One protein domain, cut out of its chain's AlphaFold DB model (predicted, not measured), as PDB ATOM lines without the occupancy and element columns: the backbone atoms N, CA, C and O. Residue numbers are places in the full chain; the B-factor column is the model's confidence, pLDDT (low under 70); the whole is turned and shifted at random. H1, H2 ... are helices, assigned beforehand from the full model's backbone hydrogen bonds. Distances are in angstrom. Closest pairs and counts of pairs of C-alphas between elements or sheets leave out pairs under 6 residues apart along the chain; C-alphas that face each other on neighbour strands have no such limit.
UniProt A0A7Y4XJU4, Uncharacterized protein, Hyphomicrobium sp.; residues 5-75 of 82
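Overview. This is residues 5 to 75 of the 82 residues of an uncharacterized protein of Hyphomicrobium sp. (UniProt A0A7Y4XJU4). Look first for an open V: the longest helix, H1, is one arm, and H2 and H3, folded back on each other as a helical hairpin, are the other. The arms come near each other beside the tight link from H1 to H2, and residues 5 to 20 of H1 stick out free. You will find 71 printed residues with three named helices in the order H1, H2, H3 and no named strand; the class is all helix. The whole is loose, with a radius of gyration of the C-alphas of 13.8 A, and spans 41 by 27 by 18 A.

Arrangement. Start from H1, residues 5 to 29, and look near its last residues for H2, residues 35 to 49. These two are close but not clearly touching; their closest C-alphas, those of Leu 24 and Ala 38, are 6.9 A apart. They run opposite ways at a shallow tilt of 34.6 degrees, only just short of steep. After H2 in the chain comes H3, residues 56 to 73, which touches H2; their closest C-alphas, those of Ala 46 and Val 66, are 5.0 A apart. This hairpin runs opposite ways at a shallow tilt of 10 degrees. H1 and H3 are apart. In H1, H2 and H3 every O i to N i+4 pair is within hydrogen-bond range.

Along the chain. Find C-alpha 5 at (24.823, -38.216, 29.575); from there H1 runs 36.4 A to C-alpha 29 at (19.760, -10.615, 6.334). H2 measures 21.6 A from C-alpha 35 to C-alpha 49. H3 measures 25.9 A and ends at C-alpha 73, at (15.785, -28.550, 3.818).

Size, cuts and confidence. The two C-alphas farthest apart, those of Leu 30 and Ala 56, are 41.5 A apart. The printed part has no cut and no long link; the link from H2 to H3 is short. The mean pLDDT of the printed part is 88.6, and residue 5 is the one printed residue under 70.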
ATOM      1  N   THR A   5      23.957 -38.294  30.759       62.91
ATOM      2  CA  THR A   5      24.823 -38.216  29.575       62.91
ATOM      3  C   THR A   5      24.021 -37.984  28.288       62.91
ATOM      4  O   THR A   5      24.418 -37.157  27.464       62.91
ATOM      5  N   ASP A   6      22.856 -38.624  28.149       75.00
ATOM      6  CA  ASP A   6      21.991 -38.502  26.967       75.00
ATOM      7  C   ASP A   6      21.313 -37.125  26.895       75.00
ATOM      8  O   ASP A   6      21.171 -36.542  25.813       75.00
ATOM      9  N   ILE A   7      20.943 -36.559  28.053       81.69
ATOM     10  CA  ILE A   7      20.354 -35.212  28.136       81.69
ATOM     11  C   ILE A   7      21.372 -34.160  27.693       81.69
ATOM     12  O   ILE A   7      21.038 -33.285  26.894       81.69
ATOM     13  N   ASN A   8      22.619 -34.257  28.163       85.12
ATOM     14  CA  ASN A   8      23.674 -33.315  27.787       85.12
ATOM     15  C   ASN A   8      23.991 -33.382  26.286       85.12
ATOM     16  O   ASN A   8      24.130 -32.337  25.651       85.12
ATOM     17  N   GLY A   9      24.056 -34.586  25.707       84.88
ATOM     18  CA  GLY A   9      24.259 -34.763  24.265       84.88
ATOM     19  C   GLY A   9      23.125 -34.156  23.435       84.88
ATOM     20  O   GLY A   9      23.374 -33.411  22.487       84.88
ATOM     21  N   THR A  10      21.877 -34.394  23.846       87.25
ATOM     22  CA  THR A  10      20.692 -33.831  23.182       87.25
ATOM     23  C   THR A  10      20.662 -32.303  23.282       87.25
ATOM     24  O   THR A  10      20.443 -31.619  22.282       87.25
ATOM     25  N   ALA A  11      20.928 -31.746  24.467       88.75
ATOM     26  CA  ALA A  11      20.959 -30.302  24.687       88.75
ATOM     27  C   ALA A  11      22.072 -29.617  23.877       88.75
ATOM     28  O   ALA A  11      21.837 -28.564  23.284       88.75
ATOM     29  N   ALA A  12      23.258 -30.229  23.801       90.56
ATOM     30  CA  ALA A  12      24.359 -29.727  22.984       90.56
ATOM     31  C   ALA A  12      24.009 -29.728  21.486       90.56
ATOM     32  O   ALA A  12      24.269 -28.740  20.803       90.56
ATOM     33  N   GLY A  13      23.371 -30.796  20.989       88.12
ATOM     34  CA  GLY A  13      22.909 -30.878  19.600       88.12
ATOM     35  C   GLY A  13      21.872 -29.806  19.254       88.12
ATOM     36  O   GLY A  13      22.000 -29.130  18.235       88.12
ATOM     37  N   MET A  14      20.896 -29.587  20.139       88.81
ATOM     38  CA  MET A  14      19.900 -28.521  19.979       88.81
ATOM     39  C   MET A  14      20.544 -27.130  19.980       88.81
ATOM     40  O   MET A  14      20.232 -26.312  19.118       88.81
ATOM     41  N   ALA A  15      21.474 -26.868  20.903       92.38
ATOM     42  CA  ALA A  15      22.178 -25.590  20.966       92.38
ATOM     43  C   ALA A  15      23.006 -25.327  19.698       92.38
ATOM     44  O   ALA A  15      22.955 -24.226  19.151       92.38
ATOM     45  N   ALA A  16      23.732 -26.335  19.206       91.19
ATOM     46  CA  ALA A  16      24.508 -26.227  17.974       91.19
ATOM     47  C   ALA A  16      23.611 -25.909  16.769       91.19
ATOM     48  O   ALA A  16      23.918 -24.992  16.006       91.19
ATOM     49  N   LEU A  17      22.475 -26.601  16.641       88.75
ATOM     50  CA  LEU A  17      21.517 -26.355  15.565       88.75
ATOM     51  C   LEU A  17      20.970 -24.919  15.611       88.75
ATOM     52  O   LEU A  17      21.032 -24.219  14.603       88.75
ATOM     53  N   SER A  18      20.529 -24.444  16.780       89.94
ATOM     54  CA  SER A  18      20.015 -23.076  16.933       89.94
ATOM     55  C   SER A  18      21.060 -21.996  16.626       89.94
ATOM     56  O   SER A  18      20.724 -20.943  16.076       89.94
ATOM     57  N   ILE A  19      22.335 -22.240  16.948       93.00
ATOM     58  CA  ILE A  19      23.433 -21.339  16.570       93.00
ATOM     59  C   ILE A  19      23.593 -21.313  15.046       93.00
ATOM     60  O   ILE A  19      23.640 -20.231  14.461       93.00
ATOM     61  N   CYS A  20      23.641 -22.475  14.390       90.31
ATOM     62  CA  CYS A  20      23.766 -22.559  12.935       90.31
ATOM     63  C   CYS A  20      22.588 -21.893  12.208       90.31
ATOM     64  O   CYS A  20      22.806 -21.155  11.249       90.31
ATOM     65  N   GLU A  21      21.359 -22.077  12.689       87.06
ATOM     66  CA  GLU A  21      20.167 -21.419  12.141       87.06
ATOM     67  C   GLU A  21      20.260 -19.894  12.260       87.06
ATOM     68  O   GLU A  21      20.021 -19.173  11.292       87.06
ATOM     69  N   SER A  22      20.682 -19.400  13.427       90.81
ATOM     70  CA  SER A  22      20.877 -17.964  13.660       90.81
ATOM     71  C   SER A  22      21.949 -17.369  12.741       90.81
ATOM     72  O   SER A  22      21.795 -16.250  12.253       90.81
ATOM     73  N   LEU A  23      23.023 -18.118  12.471       91.88
ATOM     74  CA  LEU A  23      24.079 -17.706  11.545       91.88
ATOM     75  C   LEU A  23      23.585 -17.655  10.096       91.88
ATOM     76  O   LEU A  23      23.791 -16.642   9.432       91.88
ATOM     77  N   LEU A  24      22.898 -18.698   9.618       88.44
ATOM     78  CA  LEU A  24      22.331 -18.730   8.264       88.44
ATOM     79  C   LEU A  24      21.333 -17.586   8.043       88.44
ATOM     80  O   LEU A  24      21.366 -16.918   7.009       88.44
ATOM     81  N   LEU A  25      20.498 -17.305   9.046       86.69
ATOM     82  CA  LEU A  25      19.601 -16.154   9.038       86.69
ATOM     83  C   LEU A  25      20.347 -14.827   8.929       86.69
ATOM     84  O   LEU A  25      20.008 -14.010   8.074       86.69
ATOM     85  N   ALA A  26      21.361 -14.618   9.768       91.31
ATOM     86  CA  ALA A  26      22.150 -13.393   9.756       91.31
ATOM     87  C   ALA A  26      22.865 -13.197   8.411       91.31
ATOM     88  O   ALA A  26      22.909 -12.085   7.890       91.31
ATOM     89  N   MET A  27      23.381 -14.274   7.812       91.88
ATOM     90  CA  MET A  27      23.987 -14.235   6.479       91.88
ATOM     91  C   MET A  27      22.974 -13.849   5.395       91.88
ATOM     92  O   MET A  27      23.310 -13.057   4.510       91.88
ATOM     93  N   GLY A  28      21.738 -14.350   5.482       86.88
ATOM     94  CA  GLY A  28      20.639 -13.949   4.601       86.88
ATOM     95  C   GLY A  28      20.248 -12.478   4.774       86.88
ATOM     96  O   GLY A  28      20.144 -11.745   3.791       86.88
ATOM     97  N   ASP A  29      20.104 -12.010   6.017       87.88
ATOM     98  CA  ASP A  29      19.760 -10.615   6.334       87.88
ATOM     99  C   ASP A  29      20.831  -9.624   5.861       87.88
ATOM    100  O   ASP A  29      20.518  -8.551   5.340       87.88
ATOM    101  N   LEU A  30      22.104 -10.005   5.984       94.62
ATOM    102  CA  LEU A  30      23.242  -9.234   5.487       94.62
ATOM    103  C   LEU A  30      23.443  -9.363   3.967       94.62
ATOM    104  O   LEU A  30      24.358  -8.742   3.428       94.62
ATOM    105  N   LYS A  31      22.597 -10.138   3.271       90.75
ATOM    106  CA  LYS A  31      22.680 -10.427   1.828       90.75
ATOM    107  C   LYS A  31      24.026 -11.026   1.404       90.75
ATOM    108  O   LYS A  31      24.484 -10.798   0.286       90.75
ATOM    109  N   ILE A  32      24.655 -11.785   2.300       95.31
ATOM    110  CA  ILE A  32      25.899 -12.516   2.027       95.31
ATOM    111  C   ILE A  32      25.601 -13.758   1.181       95.31
ATOM    112  O   ILE A  32      26.401 -14.108   0.318       95.31
ATOM    113  N   MET A  33      24.457 -14.407   1.412       91.00
ATOM    114  CA  MET A  33      24.013 -15.576   0.652       91.00
ATOM    115  C   MET A  33      22.489 -15.595   0.495       91.00
ATOM    116  O   MET A  33      21.771 -15.085   1.359       91.00
ATOM    117  N   GLY A  34      21.992 -16.175  -0.598       86.88
ATOM    118  CA  GLY A  34      20.561 -16.386  -0.819       86.88
ATOM    119  C   GLY A  34      20.032 -17.682  -0.191       86.88
ATOM    120  O   GLY A  34      20.794 -18.523   0.282       86.88
ATOM    121  N   GLU A  35      18.709 -17.886  -0.239       84.06
ATOM    122  CA  GLU A  35      18.073 -19.135   0.230       84.06
ATOM    123  C   GLU A  35      18.602 -20.363  -0.528       84.06
ATOM    124  O   GLU A  35      18.893 -21.388   0.083       84.06
ATOM    125  N   ALA A  36      18.783 -20.249  -1.847       88.00
ATOM    126  CA  ALA A  36      19.312 -21.336  -2.671       88.00
ATOM    127  C   ALA A  36      20.742 -21.733  -2.269       88.00
ATOM    128  O   ALA A  36      21.056 -22.920  -2.236       88.00
ATOM    129  N   ASP A  37      21.577 -20.757  -1.906       90.56
ATOM    130  CA  ASP A  37      22.938 -21.009  -1.433       90.56
ATOM    131  C   ASP A  37      22.905 -21.730  -0.078       90.56
ATOM    132  O   ASP A  37      23.655 -22.677   0.143       90.56
ATOM    133  N   ALA A  38      22.007 -21.320   0.826       88.19
ATOM    134  CA  ALA A  38      21.866 -21.943   2.141       88.19
ATOM    135  C   ALA A  38      21.393 -23.396   2.016       88.19
ATOM    136  O   ALA A  38      21.961 -24.288   2.645       88.19
ATOM    137  N   ILE A  39      20.409 -23.648   1.147       89.44
ATOM    138  CA  ILE A  39      19.960 -25.003   0.809       89.44
ATOM    139  C   ILE A  39      21.110 -25.813   0.199       89.44
ATOM    140  O   ILE A  39      21.302 -26.964   0.586       89.44
ATOM    141  N   GLY A  40      21.896 -25.218  -0.704       91.75
ATOM    142  CA  GLY A  40      23.069 -25.847  -1.311       91.75
ATOM    143  C   GLY A  40      24.093 -26.310  -0.273       91.75
ATOM    144  O   GLY A  40      24.464 -27.479  -0.270       91.75
ATOM    145  N   ILE A  41      24.459 -25.440   0.677       91.56
ATOM    146  CA  ILE A  41      25.388 -25.787   1.769       91.56
ATOM    147  C   ILE A  41      24.862 -26.963   2.602       91.56
ATOM    148  O   ILE A  41      25.622 -27.865   2.956       91.56
ATOM    149  N   ILE A  42      23.566 -26.975   2.921       91.44
ATOM    150  CA  ILE A  42      22.968 -28.063   3.710       91.44
ATOM    151  C   ILE A  42      22.951 -29.368   2.897       91.44
ATOM    152  O   ILE A  42      23.221 -30.437   3.448       91.44
ATOM    153  N   HIS A  43      22.703 -29.296   1.587       93.31
ATOM    154  CA  HIS A  43      22.797 -30.446   0.686       93.31
ATOM    155  C   HIS A  43      24.218 -31.008   0.605       93.31
ATOM    156  O   HIS A  43      24.397 -32.226   0.660       93.31
ATOM    157  N   ASP A  44      25.220 -30.138   0.503       93.38
ATOM    158  CA  ASP A  44      26.626 -30.533   0.484       93.38
ATOM    159  C   ASP A  44      27.017 -31.219   1.794       93.38
ATOM    160  O   ASP A  44      27.649 -32.276   1.770       93.38
ATOM    161  N   ALA A  45      26.556 -30.691   2.933       92.38
ATOM    162  CA  ALA A  45      26.724 -31.345   4.226       92.38
ATOM    163  C   ALA A  45      26.060 -32.733   4.248       92.38
ATOM    164  O   ALA A  45      26.690 -33.707   4.655       92.38
ATOM    165  N   ALA A  46      24.824 -32.869   3.757       92.88
ATOM    166  CA  ALA A  46      24.138 -34.160   3.709       92.88
ATOM    167  C   ALA A  46      24.898 -35.168   2.832       92.88
ATOM    168  O   ALA A  46      25.128 -36.308   3.238       92.88
ATOM    169  N   ASN A  47      25.358 -34.744   1.656       93.69
ATOM    170  CA  ASN A  47      26.146 -35.584   0.759       93.69
ATOM    171  C   ASN A  47      27.482 -36.000   1.382       93.69
ATOM    172  O   ASN A  47      27.885 -37.148   1.218       93.69
ATOM    173  N   ALA A  48      28.132 -35.113   2.139       93.19
ATOM    174  CA  ALA A  48      29.365 -35.424   2.855       93.19
ATOM    175  C   ALA A  48      29.173 -36.464   3.969       93.19
ATOM    176  O   ALA A  48      30.146 -37.083   4.380       93.19
ATOM    177  N   HIS A  49      27.951 -36.683   4.455       91.81
ATOM    178  CA  HIS A  49      27.659 -37.727   5.437       91.81
ATOM    179  C   HIS A  49      27.114 -39.019   4.808       91.81
ATOM    180  O   HIS A  49      27.155 -40.065   5.454       91.81
ATOM    181  N   ARG A  50      26.650 -39.014   3.552       88.19
ATOM    182  CA  ARG A  50      26.134 -40.236   2.908       88.19
ATOM    183  C   ARG A  50      27.218 -41.297   2.752       88.19
ATOM    184  O   ARG A  50      28.301 -41.031   2.245       88.19
ATOM    185  N   ASP A  51      26.885 -42.515   3.169       74.31
ATOM    186  CA  ASP A  51      27.695 -43.731   3.012       74.31
ATOM    187  C   ASP A  51      29.119 -43.675   3.597       74.31
ATOM    188  O   ASP A  51      29.950 -44.546   3.323       74.31
ATOM    189  N   ILE A  52      29.394 -42.707   4.476       82.19
ATOM    190  CA  ILE A  52      30.659 -42.608   5.208       82.19
ATOM    191  C   ILE A  52      30.574 -43.427   6.506       82.19
ATOM    192  O   ILE A  52      29.541 -43.477   7.173       82.19
ATOM    193  N   GLY A  53      31.672 -44.082   6.889       84.56
ATOM    194  CA  GLY A  53      31.806 -44.771   8.177       84.56
ATOM    195  C   GLY A  53      32.473 -46.139   8.059       84.56
ATOM    196  O   GLY A  53      32.111 -46.953   7.207       84.56
ATOM    197  N   ALA A  54      33.447 -46.404   8.932       87.56
ATOM    198  CA  ALA A  54      34.161 -47.681   8.969       87.56
ATOM    199  C   ALA A  54      33.356 -48.768   9.700       87.56
ATOM    200  O   ALA A  54      33.464 -49.950   9.374       87.56
ATOM    201  N   THR A  55      32.527 -48.371  10.669       92.38
ATOM    202  CA  THR A  55      31.710 -49.286  11.470       92.38
ATOM    203  C   THR A  55      30.218 -49.122  11.183       92.38
ATOM    204  O   THR A  55      29.765 -48.099  10.671       92.38
ATOM    205  N   ALA A  56      29.420 -50.129  11.554       87.25
ATOM    206  CA  ALA A  56      27.961 -50.050  11.463       87.25
ATOM    207  C   ALA A  56      27.383 -48.905  12.315       87.25
ATOM    208  O   ALA A  56      26.405 -48.277  11.916       87.25
ATOM    209  N   LYS A  57      28.015 -48.603  13.458       89.00
ATOM    210  CA  LYS A  57      27.617 -47.498  14.335       89.00
ATOM    211  C   LYS A  57      27.848 -46.142  13.670       89.00
ATOM    212  O   LYS A  57      26.958 -45.302  13.710       89.00
ATOM    213  N   ASP A  58      28.999 -45.952  13.026       87.31
ATOM    214  CA  ASP A  58      29.313 -44.695  12.333       87.31
ATOM    215  C   ASP A  58      28.365 -44.467  11.157       87.31
ATOM    216  O   ASP A  58      27.859 -43.367  10.966       87.31
ATOM    217  N   LYS A  59      28.062 -45.532  10.404       90.06
ATOM    218  CA  LYS A  59      27.086 -45.471   9.311       90.06
ATOM    219  C   LYS A  59      25.690 -45.118   9.819       90.06
ATOM    220  O   LYS A  59      25.040 -44.268   9.226       90.06
ATOM    221  N   ALA A  60      25.243 -45.721  10.923       90.00
ATOM    222  CA  ALA A  60      23.949 -45.399  11.526       90.00
ATOM    223  C   ALA A  60      23.884 -43.937  11.998       90.00
ATOM    224  O   ALA A  60      22.892 -43.260  11.744       90.00
ATOM    225  N   LEU A  61      24.956 -43.433  12.618       90.25
ATOM    226  CA  LEU A  61      25.063 -42.024  12.997       90.25
ATOM    227  C   LEU A  61      24.973 -41.109  11.771       90.25
ATOM    228  O   LEU A  61      24.207 -40.153  11.772       90.25
ATOM    229  N   ASN A  62      25.733 -41.410  10.720       92.12
ATOM    230  CA  ASN A  62      25.736 -40.620   9.495       92.12
ATOM    231  C   ASN A  62      24.376 -40.635   8.780       92.12
ATOM    232  O   ASN A  62      23.945 -39.599   8.284       92.12
ATOM    233  N   VAL A  63      23.660 -41.764   8.787       92.44
ATOM    234  CA  VAL A  63      22.279 -41.847   8.283       92.44
ATOM    235  C   VAL A  63      21.348 -40.919   9.065       92.44
ATOM    236  O   VAL A  63      20.567 -40.192   8.452       92.44
ATOM    237  N   GLU A  64      21.457 -40.891  10.394       91.81
ATOM    238  CA  GLU A  64      20.642 -40.002  11.231       91.81
ATOM    239  C   GLU A  64      20.962 -38.522  10.967       91.81
ATOM    240  O   GLU A  64      20.058 -37.698  10.830       91.81
ATOM    241  N   VAL A  65      22.247 -38.182  10.806       90.75
ATOM    242  CA  VAL A  65      22.678 -36.826  10.428       90.75
ATOM    243  C   VAL A  65      22.063 -36.411   9.088       90.75
ATOM    244  O   VAL A  65      21.493 -35.324   8.991       90.75
ATOM    245  N   VAL A  66      22.113 -37.280   8.073       94.06
ATOM    246  CA  VAL A  66      21.484 -37.022   6.766       94.06
ATOM    247  C   VAL A  66      19.978 -36.808   6.917       94.06
ATOM    248  O   VAL A  66      19.449 -35.849   6.360       94.06
ATOM    249  N   ALA A  67      19.285 -37.632   7.708       91.94
ATOM    250  CA  ALA A  67      17.847 -37.486   7.934       91.94
ATOM    251  C   ALA A  67      17.483 -36.131   8.571       91.94
ATOM    252  O   ALA A  67      16.501 -35.497   8.175       91.94
ATOM    253  N   ILE A  68      18.290 -35.653   9.523       90.62
ATOM    254  CA  ILE A  68      18.103 -34.337  10.143       90.62
ATOM    255  C   ILE A  68      18.318 -33.214   9.118       90.62
ATOM    256  O   ILE A  68      17.493 -32.302   9.051       90.62
ATOM    257  N   LEU A  69      19.378 -33.281   8.306       91.31
ATOM    258  CA  LEU A  69      19.690 -32.264   7.293       91.31
ATOM    259  C   LEU A  69      18.597 -32.168   6.218       91.31
ATOM    260  O   LEU A  69      18.133 -31.071   5.911       91.31
ATOM    261  N   GLU A  70      18.109 -33.302   5.715       90.69
ATOM    262  CA  GLU A  70      17.005 -33.344   4.743       90.69
ATOM    263  C   GLU A  70      15.698 -32.778   5.341       90.69
ATOM    264  O   GLU A  70      14.962 -32.048   4.673       90.69
ATOM    265  N   ARG A  71      15.430 -33.017   6.636       89.12
ATOM    266  CA  ARG A  71      14.281 -32.423   7.353       89.12
ATOM    267  C   ARG A  71      14.400 -30.903   7.509       89.12
ATOM    268  O   ARG A  71      13.386 -30.202   7.514       89.12
ATOM    269  N   ILE A  72      15.618 -30.377   7.652       86.00
ATOM    270  CA  ILE A  72      15.867 -28.929   7.676       86.00
ATOM    271  C   ILE A  72      15.569 -28.336   6.289       86.00
ATOM    272  O   ILE A  72      14.830 -27.354   6.206       86.00
ATOM    273  N   ILE A  73      16.054 -28.967   5.210       84.38
ATOM    274  CA  ILE A  73      15.785 -28.550   3.818       84.38
ATOM    275  C   ILE A  73      14.281 -28.537   3.525       84.38
ATOM    276  O   ILE A  73      13.770 -27.575   2.951       84.38
ATOM    277  N   SER A  74      13.544 -29.559   3.971       82.75
ATOM    278  CA  SER A  74      12.094 -29.658   3.758       82.75
ATOM    279  C   SER A  74      11.271 -28.645   4.567       82.75
ATOM    280  O   SER A  74      10.041 -28.703   4.554       82.75
ATOM    281  N   GLY A  75      11.919 -27.745   5.313       71.75
ATOM    282  CA  GLY A  75      11.263 -26.738   6.141       71.75
ATOM    283  C   GLY A  75      10.676 -27.285   7.442       71.75
ATOM    284  O   GLY A  75       9.989 -26.552   8.141       71.75
TER     285      GLY A  75